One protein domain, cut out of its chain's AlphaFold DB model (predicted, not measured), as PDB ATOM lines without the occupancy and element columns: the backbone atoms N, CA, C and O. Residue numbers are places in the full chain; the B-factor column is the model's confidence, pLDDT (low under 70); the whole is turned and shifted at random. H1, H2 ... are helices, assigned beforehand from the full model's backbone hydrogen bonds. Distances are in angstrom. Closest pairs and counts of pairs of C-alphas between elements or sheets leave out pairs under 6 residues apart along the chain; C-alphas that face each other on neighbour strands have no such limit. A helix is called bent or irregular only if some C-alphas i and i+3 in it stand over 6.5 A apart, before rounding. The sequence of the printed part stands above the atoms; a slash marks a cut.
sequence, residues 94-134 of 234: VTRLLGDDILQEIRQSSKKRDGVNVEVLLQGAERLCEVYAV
ATOM      1  N   VAL A  94      38.675  33.501  29.636       75.25
ATOM      2  CA  VAL A  94      37.466  34.205  29.203       75.25
ATOM      3  C   VAL A  94      37.727  35.711  29.055       75.25
ATOM      4  O   VAL A  94      37.351  36.297  28.053       75.25
ATOM      5  N   THR A  95      38.442  36.349  29.982       80.50
ATOM      6  CA  THR A  95      38.797  37.779  29.877       80.50
ATOM      7  C   THR A  95      39.708  38.082  28.697       80.50
ATOM      8  O   THR A  95      39.578  39.140  28.092       80.50
ATOM      9  N   ARG A  96      40.600  37.161  28.326       75.38
ATOM     10  CA  ARG A  96      41.450  37.333  27.140       75.38
ATOM     11  C   ARG A  96      40.676  37.168  25.835       75.38
ATOM     12  O   ARG A  96      40.925  37.917  24.901       75.38
ATOM     13  N   LEU A  97      39.752  36.209  25.779       78.38
ATOM     14  CA  LEU A  97      38.979  35.903  24.571       78.38
ATOM     15  C   LEU A  97      37.847  36.907  24.319       78.38
ATOM     16  O   LEU A  97      37.632  37.330  23.186       78.38
ATOM     17  N   LEU A  98      37.121  37.297  25.366       84.69
ATOM     18  CA  LEU A  98      36.024  38.260  25.250       84.69
ATOM     19  C   LEU A  98      36.533  39.706  25.267       84.69
ATOM     20  O   LEU A  98      35.888  40.579  24.695       84.69
ATOM     21  N   GLY A  99      37.685  39.960  25.887       84.94
ATOM     22  CA  GLY A  99      38.128  41.306  26.239       84.94
ATOM     23  C   GLY A  99      37.516  41.778  27.560       84.94
ATOM     24  O   GLY A  99      36.512  41.239  28.039       84.94
ATOM     25  N   ASP A 100      38.145  42.783  28.172       83.81
ATOM     26  CA  ASP A 100      37.659  43.368  29.429       83.81
ATOM     27  C   ASP A 100      36.347  44.137  29.206       83.81
ATOM     28  O   ASP A 100      35.448  44.060  30.036       83.81
ATOM     29  N   ASP A 101      36.184  44.765  28.036       86.19
ATOM     30  CA  ASP A 101      35.012  45.577  27.683       86.19
ATOM     31  C   ASP A 101      33.711  44.754  27.696       86.19
ATOM     32  O   ASP A 101      32.771  45.085  28.418       86.19
ATOM     33  N   ILE A 102      33.678  43.622  26.976       86.94
ATOM     34  CA  ILE A 102      32.503  42.732  26.904       86.94
ATOM     35  C   ILE A 102      32.191  42.138  28.283       86.94
ATOM     36  O   ILE A 102      31.033  42.062  28.691       86.94
ATOM     37  N   LEU A 103      33.212  41.729  29.043       85.44
ATOM     38  CA  LEU A 103      33.004  41.202  30.394       85.44
ATOM     39  C   LEU A 103      32.500  42.262  31.366       85.44
ATOM     40  O   LEU A 103      31.649  41.969  32.211       85.44
ATOM     41  N   GLN A 104      33.034  43.476  31.282       87.50
ATOM     42  CA  GLN A 104      32.604  44.590  32.104       87.50
ATOM     43  C   GLN A 104      31.158  44.947  31.773       87.50
ATOM     44  O   GLN A 104      30.376  45.153  32.699       87.50
ATOM     45  N   GLU A 105      30.780  44.938  30.499       87.00
ATOM     46  CA  GLU A 105      29.411  45.181  30.066       87.00
ATOM     47  C   GLU A 105      28.445  44.096  30.559       87.00
ATOM     48  O   GLU A 105      27.451  44.428  31.201       87.00
ATOM     49  N   ILE A 106      28.781  42.809  30.416       85.69
ATOM     50  CA  ILE A 106      27.984  41.695  30.972       85.69
ATOM     51  C   ILE A 106      27.847  41.822  32.501       85.69
ATOM     52  O   ILE A 106      26.798  41.546  33.098       85.69
ATOM     53  N   ARG A 107      28.913  42.254  33.183       86.12
ATOM     54  CA  ARG A 107      28.912  42.449  34.639       86.12
ATOM     55  C   ARG A 107      28.109  43.674  35.066       86.12
ATOM     56  O   ARG A 107      27.529  43.670  36.149       86.12
ATOM     57  N   GLN A 108      28.099  44.727  34.259       86.19
ATOM     58  CA  GLN A 108      27.280  45.911  34.491       86.19
ATOM     59  C   GLN A 108      25.805  45.609  34.227       86.19
ATOM     60  O   GLN A 108      24.973  45.954  35.065       86.19
ATOM     61  N   SER A 109      25.486  44.912  33.135       83.81
ATOM     62  CA  SER A 109      24.112  44.550  32.790       83.81
ATOM     63  C   SER A 109      23.518  43.588  33.818       83.81
ATOM     64  O   SER A 109      22.427  43.814  34.312       83.81
ATOM     65  N   SER A 110      24.270  42.577  34.266       80.12
ATOM     66  CA  SER A 110      23.787  41.638  35.296       80.12
ATOM     67  C   SER A 110      23.565  42.265  36.679       80.12
ATOM     68  O   SER A 110      22.775  41.746  37.466       80.12
ATOM     69  N   LYS A 111      24.256  43.364  37.005       80.00
ATOM     70  CA  LYS A 111      24.077  44.084  38.278       80.00
ATOM     71  C   LYS A 111      22.905  45.055  38.252       80.00
ATOM     72  O   LYS A 111      22.358  45.366  39.311       80.00
ATOM     73  N   LYS A 112      22.546  45.577  37.079       77.19
ATOM     74  CA  LYS A 112      21.374  46.436  36.946       77.19
ATOM     75  C   LYS A 112      20.126  45.565  37.084       77.19
ATOM     76  O   LYS A 112      20.015  44.510  36.473       77.19
ATOM     77  N   ARG A 113      19.151  46.029  37.873       73.62
ATOM     78  CA  ARG A 113      17.800  45.429  37.903       73.62
ATOM     79  C   ARG A 113      17.070  45.545  36.555       73.62
ATOM     80  O   ARG A 113      16.036  44.916  36.385       73.62
ATOM     81  N   ASP A 114      17.641  46.324  35.640       70.31
ATOM     82  CA  ASP A 114      17.156  46.681  34.304       70.31
ATOM     83  C   ASP A 114      17.320  45.564  33.253       70.31
ATOM     84  O   ASP A 114      16.949  45.723  32.098       70.31
ATOM     85  N   GLY A 115      17.862  44.410  33.653       74.38
ATOM     86  CA  GLY A 115      17.994  43.242  32.788       74.38
ATOM     87  C   GLY A 115      19.374  43.090  32.150       74.38
ATOM     88  O   GLY A 115      20.290  43.889  32.332       74.38
ATOM     89  N   VAL A 116      19.544  41.972  31.443       85.50
ATOM     90  CA  VAL A 116      20.817  41.564  30.837       85.50
ATOM     91  C   VAL A 116      20.848  42.003  29.374       85.50
ATOM     92  O   VAL A 116      19.902  41.718  28.642       85.50
ATOM     93  N   ASN A 117      21.949  42.619  28.928       89.88
ATOM     94  CA  ASN A 117      22.170  42.945  27.517       89.88
ATOM     95  C   ASN A 117      22.356  41.644  26.724       89.88
ATOM     96  O   ASN A 117      23.443  41.060  26.700       89.88
ATOM     97  N   VAL A 118      21.270  41.166  26.114       90.69
ATOM     98  CA  VAL A 118      21.229  39.870  25.422       90.69
ATOM     99  C   VAL A 118      22.171  39.852  24.217       90.69
ATOM    100  O   VAL A 118      22.833  38.842  24.001       90.69
ATOM    101  N   GLU A 119      22.308  40.958  23.481       91.00
ATOM    102  CA  GLU A 119      23.204  41.045  22.316       91.00
ATOM    103  C   GLU A 119      24.668  40.792  22.682       91.00
ATOM    104  O   GLU A 119      25.325  39.942  22.085       91.00
ATOM    105  N   VAL A 120      25.158  41.470  23.723       92.19
ATOM    106  CA  VAL A 120      26.539  41.351  24.217       92.19
ATOM    107  C   VAL A 120      26.795  39.944  24.757       92.19
ATOM    108  O   VAL A 120      27.871  39.377  24.571       92.19
ATOM    109  N   LEU A 121      25.785  39.344  25.395       92.06
ATOM    110  CA  LEU A 121      25.859  37.973  25.886       92.06
ATOM    111  C   LEU A 121      25.923  36.956  24.739       92.06
ATOM    112  O   LEU A 121      26.747  36.042  24.790       92.06
ATOM    113  N   LEU A 122      25.082  37.108  23.712       93.19
ATOM    114  CA  LEU A 122      25.098  36.248  22.527       93.19
ATOM    115  C   LEU A 122      26.412  36.407  21.758       93.19
ATOM    116  O   LEU A 122      27.016  35.404  21.392       93.19
ATOM    117  N   GLN A 123      26.918  37.633  21.609       92.25
ATOM    118  CA  GLN A 123      28.219  37.907  20.999       92.25
ATOM    119  C   GLN A 123      29.373  37.264  21.786       92.25
ATOM    120  O   GLN A 123      30.275  36.661  21.201       92.25
ATOM    121  N   GLY A 124      29.342  37.350  23.119       91.44
ATOM    122  CA  GLY A 124      30.307  36.670  23.984       91.44
ATOM    123  C   GLY A 124      30.226  35.146  23.861       91.44
ATOM    124  O   GLY A 124      31.258  34.477  23.814       91.44
ATOM    125  N   ALA A 125      29.016  34.592  23.759       91.62
ATOM    126  CA  ALA A 125      28.795  33.162  23.568       91.62
ATOM    127  C   ALA A 125      29.275  32.666  22.191       91.62
ATOM    128  O   ALA A 125      29.857  31.585  22.123       91.62
ATOM    129  N   GLU A 126      29.091  33.447  21.119       90.44
ATOM    130  CA  GLU A 126      29.624  33.149  19.779       90.44
ATOM    131  C   GLU A 126      31.158  33.086  19.809       90.44
ATOM    132  O   GLU A 126      31.730  32.060  19.444       90.44
ATOM    133  N   ARG A 127      31.819  34.114  20.362       89.19
ATOM    134  CA  ARG A 127      33.288  34.139  20.508       89.19
ATOM    135  C   ARG A 127      33.827  32.994  21.361       89.19
ATOM    136  O   ARG A 127      34.901  32.465  21.091       89.19
ATOM    137  N   LEU A 128      33.094  32.589  22.399       87.81
ATOM    138  CA  LEU A 128      33.468  31.414  23.190       87.81
ATOM    139  C   LEU A 128      33.302  30.118  22.405       87.81
ATOM    140  O   LEU A 128      34.153  29.246  22.540       87.81
ATOM    141  N   CYS A 129      32.256  29.994  21.587       89.50
ATOM    142  CA  CYS A 129      32.019  28.800  20.776       89.50
ATOM    143  C   CYS A 129      33.062  28.606  19.669       89.50
ATOM    144  O   CYS A 129      33.313  27.466  19.284       89.50
ATOM    145  N   GLU A 130      33.693  29.679  19.180       86.38
ATOM    146  CA  GLU A 130      34.805  29.593  18.218       86.38
ATOM    147  C   GLU A 130      36.013  28.840  18.794       86.38
ATOM    148  O   GLU A 130      36.665  28.064  18.096       86.38
ATOM    149  N   VAL A 131      36.305  29.053  20.081       85.25
ATOM    150  CA  VAL A 131      37.456  28.445  20.766       85.25
ATOM    151  C   VAL A 131      37.068  27.140  21.460       85.25
ATOM    152  O   VAL A 131      37.824  26.170  21.412       85.25
ATOM    153  N   TYR A 132      35.885  27.102  22.073       84.44
ATOM    154  CA  TYR A 132      35.327  25.956  22.784       84.44
ATOM    155  C   TYR A 132      34.106  25.424  22.035       84.44
ATOM    156  O   TYR A 132      32.974  25.855  22.260       84.44
ATOM    157  N   ALA A 133      34.329  24.440  21.166       84.81
ATOM    158  CA  ALA A 133      33.244  23.779  20.458       84.81
ATOM    159  C   ALA A 133      32.388  22.959  21.438       84.81
ATOM    160  O   ALA A 133      32.782  21.889  21.900       84.81
ATOM    161  N   VAL A 134      31.191  23.458  21.739       87.56
ATOM    162  CA  VAL A 134      30.169  22.724  22.490       87.56
ATOM    163  C   VAL A 134      29.092  22.265  21.512       87.56
ATOM    164  O   VAL A 134      28.472  23.077  20.820       87.56
TER     165      VAL A 134
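AT A GLANCE: This is residues 94 to 134 of the 234 residues of an uncharacterized protein of Exophiala spinifera (UniProt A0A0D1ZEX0). Two helices, H1 and H2, fold back on each other as a helical hairpin, with H1 kinked near residue 101 and residues 110 to 115, of which 110 and 111 belong to H1, sticking out free at one end. The printed part has 41 residues with two named helices, H1 then H2, and no named strand; its class is all helix. It is only just compact, close to loose, with a radius of gyration of the C-alphas of 10.5 A, and elongated, spanning 32 by 18 by 12 A.

HOW THE PARTS SIT: Begin at H1, residues 94 to 111, which has a kink of 83 degrees near residue 101 and is irregular: C-alphas 97 and 100 are 9.0 A apart. A short link leads to H2, residues 118 to 131. The two touch, and their closest C-alphas, those of Leu 98 and Gly 124, are 6.1 A apart. They run opposite ways at a shallow tilt of 23 degrees. Of the O i to N i+4 pairs, 11 of 14 in H1 and 9 of 10 in H2 are within hydrogen-bond range.

IN THESE COORDINATES: Find C-alpha 94 at (37.466, 34.205, 29.203); from there H1 runs 19.0 A to C-alpha 111. H2 runs 20.4 A from C-alpha 118 at (21.229, 39.870, 25.422) to C-alpha 131 at (37.456, 28.445, 20.766).

THE WHOLE: The C-alphas farthest apart, those of Arg 113 and Ala 133, are 31.8 A apart. The printed part has no cut, and no printed residue has a pLDDT under 70.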